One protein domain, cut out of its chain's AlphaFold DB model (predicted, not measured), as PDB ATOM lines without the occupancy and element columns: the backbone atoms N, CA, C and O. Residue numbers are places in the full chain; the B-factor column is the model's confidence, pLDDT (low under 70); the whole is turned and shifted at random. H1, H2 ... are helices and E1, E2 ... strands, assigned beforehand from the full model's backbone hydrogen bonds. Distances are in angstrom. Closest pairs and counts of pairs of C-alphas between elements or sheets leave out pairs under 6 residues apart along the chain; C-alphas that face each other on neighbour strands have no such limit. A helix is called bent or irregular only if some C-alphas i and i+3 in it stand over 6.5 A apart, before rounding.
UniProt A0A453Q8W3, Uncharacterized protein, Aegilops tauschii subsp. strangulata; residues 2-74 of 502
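AT A GLANCE: This is residues 2 to 74 of the 502 residues of an uncharacterized protein of Aegilops tauschii subsp. strangulata (UniProt A0A453Q8W3). A small sheet of three parallel strands has H2 over one face and H1 grazing it, and beyond E3 a loose tail with H3 and H4 makes the far end of a rod. The printed part has 73 residues, in the order E1, H1, E2, H2, E3, H3, H4; the sheet runs E1, E2, E3, and the class is mixed, helices and strands. The whole is loose, with a radius of gyration of the C-alphas of 14.2 A and spans of 44 by 18 by 16 A.

IN THESE COORDINATES: E1, residues 2 to 4, begins at C-alpha 2 (-24.009, -12.951, -49.293) and is 7.3 A long. H1 is residues 7 to 14, 13.9 A; E2 is 20 to 24, 12.8 A; H2 is 31 to 44, 18.3 A; E3 is 48 to 52, 13.2 A. H3, residues 60 to 63, is 5.8 A, and H4, residues 70 to 73, is 4.7 A, ending at C-alpha 73 (-39.155, -36.894, -49.073). H1 and H2 are only just irregular: C-alphas 10 and 13 are 6.51 A apart, 37 and 40 7.0 A.

HOW THE PARTS SIT: E1 and E2 are parallel at 24 degrees, with N 24 and O 3 at 2.9 A. E2 and E3 are parallel at 18 degrees, with N 21 and O 48 at 2.8 A. E1, H1, E2 and E2, H2, E3 are strand-helix-strand units, parallel neighbour strands with a helix between, each with a right-handed crossover. H1 only grazes the sheet with residues 8 to 12; its closest C-alphas to E1 are Leu 9 and Gly 3, 6.2 A. H2 is on the sheet in two layers, helix over strands, at a height over the sheet of 9.1 A, over E3 and only just over E2, where 3 of its C-alphas fall; it runs along the strands, at 8 degrees to E3 on the local plane. The closest C-alphas of H2 and E3 are Gly 39 and Tyr 49, 5.8 A. H1 and H2 are close but not clearly touching, C-alphas of Leu 12 and Ser 42 at 7.7 A. H3 and H4 are not on the sheet and only just apart, closest 8.2 A. Of O i to N i+4 pairs, H1 has 0 of 4 within hydrogen-bond range, against 4 of 5 O i to N i+3 pairs, and H2 has 8 of 10; H3 and H4 are too short for such a pair.

THE WHOLE: The C-alphas farthest apart are Pro 16 and Asp 68, 44.1 A. The printed part has no cut and no long link. Mean pLDDT of the printed part is 72.4; 28 residues are under 70, among them 28 to 37 and 58 to 65.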
ATOM      1  N   VAL A   2     -23.031 -11.879 -49.063       85.75
ATOM      2  CA  VAL A   2     -24.009 -12.951 -49.293       85.75
ATOM      3  C   VAL A   2     -23.556 -13.776 -50.488       85.75
ATOM      4  O   VAL A   2     -23.061 -13.211 -51.461       85.75
ATOM      5  N   GLY A   3     -23.706 -15.091 -50.409       72.31
ATOM      6  CA  GLY A   3     -23.421 -15.981 -51.528       72.31
ATOM      7  C   GLY A   3     -23.898 -17.400 -51.260       72.31
ATOM      8  O   GLY A   3     -24.129 -17.787 -50.115       72.31
ATOM      9  N   VAL A   4     -24.064 -18.161 -52.337       67.62
ATOM     10  CA  VAL A   4     -24.342 -19.600 -52.268       67.62
ATOM     11  C   VAL A   4     -23.083 -20.328 -51.801       67.62
ATOM     12  O   VAL A   4     -21.976 -19.909 -52.144       67.62
ATOM     13  N   HIS A   5     -23.243 -21.379 -50.989       70.62
ATOM     14  CA  HIS A   5     -22.146 -22.225 -50.516       70.62
ATOM     15  C   HIS A   5     -21.236 -22.595 -51.690       70.62
ATOM     16  O   HIS A   5     -21.686 -23.162 -52.682       70.62
ATOM     17  N   GLY A   6     -19.950 -22.279 -51.567       57.69
ATOM     18  CA  GLY A   6     -18.967 -22.543 -52.608       57.69
ATOM     19  C   GLY A   6     -17.722 -21.683 -52.438       57.69
ATOM     20  O   GLY A   6     -17.672 -20.794 -51.586       57.69
ATOM     21  N   ALA A   7     -16.713 -21.933 -53.271       55.44
ATOM     22  CA  ALA A   7     -15.405 -21.285 -53.172       55.44
ATOM     23  C   ALA A   7     -15.474 -19.749 -53.234       55.44
ATOM     24  O   ALA A   7     -14.658 -19.080 -52.616       55.44
ATOM     25  N   GLY A   8     -16.474 -19.163 -53.902       53.34
ATOM     26  CA  GLY A   8     -16.645 -17.706 -53.943       53.34
ATOM     27  C   GLY A   8     -16.814 -17.053 -52.563       53.34
ATOM     28  O   GLY A   8     -16.426 -15.895 -52.385       53.34
ATOM     29  N   LEU A   9     -17.328 -17.794 -51.573       70.50
ATOM     30  CA  LEU A   9     -17.476 -17.303 -50.204       70.50
ATOM     31  C   LEU A   9     -16.152 -17.218 -49.440       70.50
ATOM     32  O   LEU A   9     -16.122 -16.533 -48.423       70.50
ATOM     33  N   THR A  10     -15.046 -17.810 -49.919       72.75
ATOM     34  CA  THR A  10     -13.728 -17.704 -49.250       72.75
ATOM     35  C   THR A  10     -13.188 -16.273 -49.224       72.75
ATOM     36  O   THR A  10     -12.342 -15.938 -48.397       72.75
ATOM     37  N   ASN A  11     -13.759 -15.379 -50.033       74.75
ATOM     38  CA  ASN A  11     -13.519 -13.942 -49.952       74.75
ATOM     39  C   ASN A  11     -14.017 -13.311 -48.634       74.75
ATOM     40  O   ASN A  11     -13.777 -12.123 -48.409       74.75
ATOM     41  N   LEU A  12     -14.666 -14.078 -47.739       80.69
ATOM     42  CA  LEU A  12     -14.999 -13.632 -46.383       80.69
ATOM     43  C   LEU A  12     -13.773 -13.115 -45.608       80.69
ATOM     44  O   LEU A  12     -13.933 -12.272 -44.731       80.69
ATOM     45  N   VAL A  13     -12.557 -13.558 -45.958       83.56
ATOM     46  CA  VAL A  13     -11.289 -13.097 -45.353       83.56
ATOM     47  C   VAL A  13     -11.012 -11.612 -45.534       83.56
ATOM     48  O   VAL A  13     -10.257 -11.034 -44.759       83.56
ATOM     49  N   PHE A  14     -11.649 -10.975 -46.514       88.00
ATOM     50  CA  PHE A  14     -11.523  -9.539 -46.747       88.00
ATOM     51  C   PHE A  14     -12.597  -8.719 -46.026       88.00
ATOM     52  O   PHE A  14     -12.614  -7.492 -46.136       88.00
ATOM     53  N   LEU A  15     -13.518  -9.367 -45.304       82.69
ATOM     54  CA  LEU A  15     -14.550  -8.662 -44.559       82.69
ATOM     55  C   LEU A  15     -13.981  -8.078 -43.260       82.69
ATOM     56  O   LEU A  15     -13.228  -8.749 -42.553       82.69
ATOM     57  N   PRO A  16     -14.359  -6.839 -42.902       83.62
ATOM     58  CA  PRO A  16     -13.956  -6.266 -41.629       83.62
ATOM     59  C   PRO A  16     -14.640  -7.000 -40.468       83.62
ATOM     60  O   PRO A  16     -15.739  -7.540 -40.608       83.62
ATOM     61  N   ARG A  17     -14.017  -6.965 -39.287       82.50
ATOM     62  CA  ARG A  17     -14.574  -7.533 -38.048       82.50
ATOM     63  C   ARG A  17     -16.010  -7.036 -37.805       82.50
ATOM     64  O   ARG A  17     -16.323  -5.880 -38.081       82.50
ATOM     65  N   ASN A  18     -16.870  -7.894 -37.261       84.00
ATOM     66  CA  ASN A  18     -18.318  -7.702 -37.085       84.00
ATOM     67  C   ASN A  18     -19.156  -7.601 -38.373       84.00
ATOM     68  O   ASN A  18     -20.379  -7.437 -38.271       84.00
ATOM     69  N   ALA A  19     -18.565  -7.709 -39.568       89.25
ATOM     70  CA  ALA A  19     -19.352  -7.865 -40.787       89.25
ATOM     71  C   ALA A  19     -20.125  -9.192 -40.770       89.25
ATOM     72  O   ALA A  19     -19.702 -10.164 -40.145       89.25
ATOM     73  N   THR A  20     -21.259  -9.230 -41.470       92.25
ATOM     74  CA  THR A  20     -22.096 -10.431 -41.563       92.25
ATOM     75  C   THR A  20     -21.822 -11.191 -42.858       92.25
ATOM     76  O   THR A  20     -21.920 -10.614 -43.951       92.25
ATOM     77  N   LEU A  21     -21.517 -12.483 -42.745       90.94
ATOM     78  CA  LEU A  21     -21.595 -13.454 -43.831       90.94
ATOM     79  C   LEU A  21     -22.978 -14.113 -43.812       90.94
ATOM     80  O   LEU A  21     -23.382 -14.684 -42.803       90.94
ATOM     81  N   VAL A  22     -23.684 -14.042 -44.937       91.12
ATOM     82  CA  VAL A  22     -24.912 -14.796 -45.191       91.12
ATOM     83  C   VAL A  22     -24.580 -15.900 -46.187       91.12
ATOM     84  O   VAL A  22     -24.263 -15.619 -47.345       91.12
ATOM     85  N   GLN A  23     -24.625 -17.147 -45.738       85.56
ATOM     86  CA  GLN A  23     -24.377 -18.313 -46.574       85.56
ATOM     87  C   GLN A  23     -25.705 -18.946 -46.980       85.56
ATOM     88  O   GLN A  23     -26.449 -19.419 -46.125       85.56
ATOM     89  N   VAL A  24     -25.979 -18.996 -48.283       79.56
ATOM     90  CA  VAL A  24     -27.100 -19.766 -48.831       79.56
ATOM     91  C   VAL A  24     -26.637 -21.209 -49.026       79.56
ATOM     92  O   VAL A  24     -25.808 -21.485 -49.892       79.56
ATOM     93  N   VAL A  25     -27.119 -22.126 -48.194       73.19
ATOM     94  CA  VAL A  25     -26.758 -23.552 -48.239       73.19
ATOM     95  C   VAL A  25     -27.612 -24.235 -49.300       73.19
ATOM     96  O   VAL A  25     -28.821 -24.109 -49.226       73.19
ATOM     97  N   PRO A  26     -27.067 -24.926 -50.309       66.44
ATOM     98  CA  PRO A  26     -27.917 -25.587 -51.291       66.44
ATOM     99  C   PRO A  26     -28.787 -26.681 -50.644       66.44
ATOM    100  O   PRO A  26     -28.440 -27.239 -49.604       66.44
ATOM    101  N   TRP A  27     -29.933 -26.977 -51.263       71.25
ATOM    102  CA  TRP A  27     -30.863 -28.011 -50.798       71.25
ATOM    103  C   TRP A  27     -30.192 -29.390 -50.760       71.25
ATOM    104  O   TRP A  27     -29.568 -29.779 -51.746       71.25
ATOM    105  N   GLY A  28     -30.373 -30.136 -49.666       61.28
ATOM    106  CA  GLY A  28     -29.832 -31.496 -49.533       61.28
ATOM    107  C   GLY A  28     -29.259 -31.846 -48.159       61.28
ATOM    108  O   GLY A  28     -28.296 -32.595 -48.103       61.28
ATOM    109  N   ASP A  29     -29.804 -31.300 -47.065       61.62
ATOM    110  CA  ASP A  29     -29.360 -31.609 -45.690       61.62
ATOM    111  C   ASP A  29     -27.843 -31.404 -45.465       61.62
ATOM    112  O   ASP A  29     -27.123 -32.236 -44.918       61.62
ATOM    113  N   MET A  30     -27.329 -30.266 -45.948       58.91
ATOM    114  CA  MET A  30     -25.902 -29.912 -45.904       58.91
ATOM    115  C   MET A  30     -25.548 -28.942 -44.772       58.91
ATOM    116  O   MET A  30     -24.465 -28.354 -44.763       58.91
ATOM    117  N   SER A  31     -26.449 -28.748 -43.814       57.66
ATOM    118  CA  SER A  31     -26.359 -27.702 -42.792       57.66
ATOM    119  C   SER A  31     -25.106 -27.832 -41.932       57.66
ATOM    120  O   SER A  31     -24.419 -26.840 -41.683       57.66
ATOM    121  N   TRP A  32     -24.745 -29.060 -41.553       62.38
ATOM    122  CA  TRP A  32     -23.505 -29.333 -40.825       62.38
ATOM    123  C   TRP A  32     -22.267 -28.997 -41.667       62.38
ATOM    124  O   TRP A  32     -21.396 -28.248 -41.226       62.38
ATOM    125  N   GLY A  33     -22.220 -29.478 -42.915       50.47
ATOM    126  CA  GLY A  33     -21.085 -29.256 -43.818       50.47
ATOM    127  C   GLY A  33     -20.902 -27.784 -44.194       50.47
ATOM    128  O   GLY A  33     -19.773 -27.304 -44.316       50.47
ATOM    129  N   ALA A  34     -22.000 -27.042 -44.321       61.41
ATOM    130  CA  ALA A  34     -21.995 -25.605 -44.538       61.41
ATOM    131  C   ALA A  34     -21.467 -24.832 -43.331       61.41
ATOM    132  O   ALA A  34     -20.581 -23.985 -43.494       61.41
ATOM    133  N   ASN A  35     -21.951 -25.170 -42.135       64.94
ATOM    134  CA  ASN A  35     -21.504 -24.545 -40.902       64.94
ATOM    135  C   ASN A  35     -20.018 -24.816 -40.631       64.94
ATOM    136  O   ASN A  35     -19.277 -23.883 -40.335       64.94
ATOM    137  N   ALA A  36     -19.548 -26.049 -40.823       65.19
ATOM    138  CA  ALA A  36     -18.133 -26.383 -40.671       65.19
ATOM    139  C   ALA A  36     -17.235 -25.606 -41.655       65.19
ATOM    140  O   ALA A  36     -16.124 -25.215 -41.303       65.19
ATOM    141  N   ALA A  37     -17.715 -25.357 -42.878       54.09
ATOM    142  CA  ALA A  37     -16.941 -24.685 -43.921       54.09
ATOM    143  C   ALA A  37     -16.875 -23.158 -43.766       54.09
ATOM    144  O   ALA A  37     -15.846 -22.562 -44.076       54.09
ATOM    145  N   PHE A  38     -17.957 -22.515 -43.322       73.00
ATOM    146  CA  PHE A  38     -18.029 -21.049 -43.273       73.00
ATOM    147  C   PHE A  38     -18.627 -20.499 -41.981       73.00
ATOM    148  O   PHE A  38     -18.290 -19.379 -41.614       73.00
ATOM    149  N   GLY A  39     -19.453 -21.261 -41.265       72.31
ATOM    150  CA  GLY A  39     -20.025 -20.860 -39.979       72.31
ATOM    151  C   GLY A  39     -18.984 -20.765 -38.868       72.31
ATOM    152  O   GLY A  39     -18.740 -19.670 -38.356       72.31
ATOM    153  N   ALA A  40     -18.337 -21.884 -38.532       72.69
ATOM    154  CA  ALA A  40     -17.297 -21.917 -37.507       72.69
ATOM    155  C   ALA A  40     -16.109 -20.995 -37.862       72.69
ATOM    156  O   ALA A  40     -15.767 -20.144 -37.039       72.69
ATOM    157  N   PRO A  41     -15.582 -21.004 -39.107       74.69
ATOM    158  CA  PRO A  41     -14.527 -20.068 -39.493       74.69
ATOM    159  C   PRO A  41     -14.950 -18.595 -39.418       74.69
ATOM    160  O   PRO A  41     -14.155 -17.752 -39.012       74.69
ATOM    161  N   SER A  42     -16.204 -18.255 -39.753       80.50
ATOM    162  CA  SER A  42     -16.692 -16.873 -39.611       80.50
ATOM    163  C   SER A  42     -16.645 -16.404 -38.159       80.50
ATOM    164  O   SER A  42     -16.250 -15.265 -37.907       80.50
ATOM    165  N   ALA A  43     -17.013 -17.264 -37.207       72.94
ATOM    166  CA  ALA A  43     -16.945 -16.939 -35.786       72.94
ATOM    167  C   ALA A  43     -15.493 -16.712 -35.330       72.94
ATOM    168  O   ALA A  43     -15.211 -15.694 -34.690       72.94
ATOM    169  N   ASP A  44     -14.570 -17.587 -35.739       71.81
ATOM    170  CA  ASP A  44     -13.134 -17.472 -35.435       71.81
ATOM    171  C   ASP A  44     -12.524 -16.178 -35.995       71.81
ATOM    172  O   ASP A  44     -11.651 -15.556 -35.387       71.81
ATOM    173  N   MET A  45     -13.035 -15.717 -37.138       84.12
ATOM    174  CA  MET A  45     -12.631 -14.470 -37.789       84.12
ATOM    175  C   MET A  45     -13.310 -13.221 -37.196       84.12
ATOM    176  O   MET A  45     -13.063 -12.097 -37.643       84.12
ATOM    177  N   GLY A  46     -14.168 -13.382 -36.184       76.12
ATOM    178  CA  GLY A  46     -14.917 -12.287 -35.569       76.12
ATOM    179  C   GLY A  46     -15.993 -11.694 -36.483       76.12
ATOM    180  O   GLY A  46     -16.312 -10.507 -36.361       76.12
ATOM    181  N   LEU A  47     -16.521 -12.489 -37.412       89.00
ATOM    182  CA  LEU A  47     -17.653 -12.154 -38.270       89.00
ATOM    183  C   LEU A  47     -18.959 -12.663 -37.649       89.00
ATOM    184  O   LEU A  47     -18.985 -13.608 -36.864       89.00
ATOM    185  N   ARG A  48     -20.076 -12.044 -38.030       83.50
ATOM    186  CA  ARG A  48     -21.410 -12.590 -37.763       83.50
ATOM    187  C   ARG A  48     -21.763 -13.569 -38.874       83.50
ATOM    188  O   ARG A  48     -21.524 -13.275 -40.042       83.50
ATOM    189  N   TYR A  49     -22.366 -14.693 -38.525       91.25
ATOM    190  CA  TYR A  49     -22.746 -15.721 -39.486       91.25
ATOM    191  C   TYR A  49     -24.259 -15.920 -39.497       91.25
ATOM    192  O   TYR A  49     -24.888 -16.015 -38.444       91.25
ATOM    193  N   VAL A  50     -24.834 -15.970 -40.695       87.56
ATOM    194  CA  VAL A  50     -26.235 -16.312 -40.932       87.56
ATOM    195  C   VAL A  50     -26.280 -17.411 -41.981       87.56
ATOM    196  O   VAL A  50     -25.846 -17.218 -43.116       87.56
ATOM    197  N   GLN A  51     -26.835 -18.553 -41.597       82.62
ATOM    198  CA  GLN A  51     -27.141 -19.644 -42.509       82.62
ATOM    199  C   GLN A  51     -28.546 -19.447 -43.075       82.62
ATOM    200  O   GLN A  51     -29.495 -19.266 -42.314       82.62
ATOM    201  N   TYR A  52     -28.673 -19.468 -44.398       76.38
ATOM    202  CA  TYR A  52     -29.957 -19.475 -45.087       76.38
ATOM    203  C   TYR A  52     -30.126 -20.812 -45.797       76.38
ATOM    204  O   TYR A  52     -29.377 -21.129 -46.722       76.38
ATOM    205  N   GLU A  53     -31.099 -21.593 -45.344       76.31
ATOM    206  CA  GLU A  53     -31.448 -22.878 -45.942       76.31
ATOM    207  C   GLU A  53     -32.694 -22.692 -46.817       76.31
ATOM    208  O   GLU A  53     -33.755 -22.344 -46.296       76.31
ATOM    209  N   PRO A  54     -32.575 -22.870 -48.142       61.12
ATOM    210  CA  PRO A  54     -33.688 -22.793 -49.063       61.12
ATOM    211  C   PRO A  54     -34.638 -23.960 -48.816       61.12
ATOM    212  O   PRO A  54     -34.236 -25.056 -48.431       61.12
ATOM    213  N   THR A  55     -35.912 -23.737 -49.094       76.62
ATOM    214  CA  THR A  55     -36.949 -24.767 -49.059       76.62
ATOM    215  C   THR A  55     -36.999 -25.574 -50.366       76.62
ATOM    216  O   THR A  55     -36.408 -25.201 -51.385       76.62
ATOM    217  N   ALA A  56     -37.795 -26.652 -50.392       66.25
ATOM    218  CA  ALA A  56     -38.080 -27.421 -51.610       66.25
ATOM    219  C   ALA A  56     -38.757 -26.573 -52.714       66.25
ATOM    220  O   ALA A  56     -38.799 -26.965 -53.882       66.25
ATOM    221  N   GLU A  57     -39.303 -25.404 -52.364       76.00
ATOM    222  CA  GLU A  57     -39.848 -24.440 -53.323       76.00
ATOM    223  C   GLU A  57     -38.786 -23.522 -53.929       76.00
ATOM    224  O   GLU A  57     -39.023 -22.930 -54.981       76.00
ATOM    225  N   GLU A  58     -37.616 -23.403 -53.316       67.75
ATOM    226  CA  GLU A  58     -36.563 -22.474 -53.738       67.75
ATOM    227  C   GLU A  58     -35.434 -23.164 -54.508       67.75
ATOM    228  O   GLU A  58     -34.660 -22.505 -55.200       67.75
ATOM    229  N   THR A  59     -35.365 -24.494 -54.452       61.38
ATOM    230  CA  THR A  59     -34.414 -25.283 -55.238       61.38
ATOM    231  C   THR A  59     -34.892 -25.510 -56.672       61.38
ATOM    232  O   THR A  59     -36.071 -25.765 -56.932       61.38
ATOM    233  N   THR A  60     -33.964 -25.478 -57.629       64.38
ATOM    234  CA  THR A  60     -34.228 -25.842 -59.031       64.38
ATOM    235  C   THR A  60     -34.473 -27.337 -59.215       64.38
ATOM    236  O   THR A  60     -35.048 -27.734 -60.227       64.38
ATOM    237  N   LEU A  61     -34.131 -28.166 -58.220       50.31
ATOM    238  CA  LEU A  61     -34.403 -29.606 -58.231       50.31
ATOM    239  C   LEU A  61     -35.893 -29.913 -58.427       50.31
ATOM    240  O   LEU A  61     -36.224 -30.961 -58.973       50.31
ATOM    241  N   LYS A  62     -36.797 -28.995 -58.053       58.59
ATOM    242  CA  LYS A  62     -38.253 -29.150 -58.240       58.59
ATOM    243  C   LYS A  62     -38.691 -29.227 -59.709       58.59
ATOM    244  O   LYS A  62     -39.817 -29.622 -59.983       58.59
ATOM    245  N   TYR A  63     -37.830 -28.812 -60.640       64.31
ATOM    246  CA  TYR A  63     -38.063 -28.919 -62.084       64.31
ATOM    247  C   TYR A  63     -37.502 -30.214 -62.683       64.31
ATOM    248  O   TYR A  63     -37.769 -30.511 -63.843       64.31
ATOM    249  N   ILE A  64     -36.704 -30.948 -61.907       59.41
ATOM    250  CA  ILE A  64     -35.962 -32.133 -62.346       59.41
ATOM    251  C   ILE A  64     -36.586 -33.392 -61.740       59.41
ATOM    252  O   ILE A  64     -36.740 -34.396 -62.427       59.41
ATOM    253  N   TYR A  65     -36.995 -33.324 -60.472       55.72
ATOM    254  CA  TYR A  65     -37.513 -34.463 -59.729       55.72
ATOM    255  C   TYR A  65     -38.998 -34.296 -59.377       55.72
ATOM    256  O   TYR A  65     -39.422 -33.194 -59.008       55.72
ATOM    257  N   PRO A  66     -39.794 -35.382 -59.438       77.19
ATOM    258  CA  PRO A  66     -41.154 -35.408 -58.906       77.19
ATOM    259  C   PRO A  66     -41.198 -35.015 -57.425       77.19
ATOM    260  O   PRO A  66     -40.246 -35.242 -56.684       77.19
ATOM    261  N   ARG A  67     -42.314 -34.444 -56.965       79.31
ATOM    262  CA  ARG A  67     -42.445 -33.935 -55.585       79.31
ATOM    263  C   ARG A  67     -42.368 -35.009 -54.504       79.31
ATOM    264  O   ARG A  67     -41.988 -34.706 -53.380       79.31
ATOM    265  N   ASP A  68     -42.727 -36.232 -54.847       81.12
ATOM    266  CA  ASP A  68     -42.667 -37.420 -54.002       81.12
ATOM    267  C   ASP A  68     -41.301 -38.130 -54.050       81.12
ATOM    268  O   ASP A  68     -41.063 -39.062 -53.280       81.12
ATOM    269  N   HIS A  69     -40.378 -37.667 -54.899       76.38
ATOM    270  CA  HIS A  69     -39.035 -38.221 -55.027       76.38
ATOM    271  C   HIS A  69     -38.227 -38.094 -53.726       76.38
ATOM    272  O   HIS A  69     -38.326 -37.090 -53.015       76.38
ATOM    273  N   ALA A  70     -37.344 -39.065 -53.464       71.25
ATOM    274  CA  ALA A  70     -36.520 -39.135 -52.251       71.25
ATOM    275  C   ALA A  70     -35.686 -37.863 -51.993       71.25
ATOM    276  O   ALA A  70     -35.414 -37.526 -50.847       71.25
ATOM    277  N   VAL A  71     -35.354 -37.097 -53.037       58.44
ATOM    278  CA  VAL A  71     -34.651 -35.802 -52.922       58.44
ATOM    279  C   VAL A  71     -35.450 -34.745 -52.144       58.44
ATOM    280  O   VAL A  71     -34.866 -33.787 -51.644       58.44
ATOM    281  N   PHE A  72     -36.769 -34.917 -52.020       68.06
ATOM    282  CA  PHE A  72     -37.653 -34.072 -51.213       68.06
ATOM    283  C   PHE A  72     -38.243 -34.793 -50.002       68.06
ATOM    284  O   PHE A  72     -38.586 -34.129 -49.026       68.06
ATOM    285  N   THR A  73     -38.392 -36.118 -50.064       73.56
ATOM    286  CA  THR A  73     -39.155 -36.894 -49.073       73.56
ATOM    287  C   THR A  73     -38.299 -37.752 -48.142       73.56
ATOM    288  O   THR A  73     -38.724 -38.022 -47.022       73.56
ATOM    289  N   ASP A  74     -37.095 -38.157 -48.559       68.19
ATOM    290  CA  ASP A  74     -36.178 -38.992 -47.774       68.19
ATOM    291  C   ASP A  74     -34.726 -38.767 -48.234       68.19
ATOM    292  O   ASP A  74     -34.081 -39.649 -48.810       68.19
TER     293      ASP A  74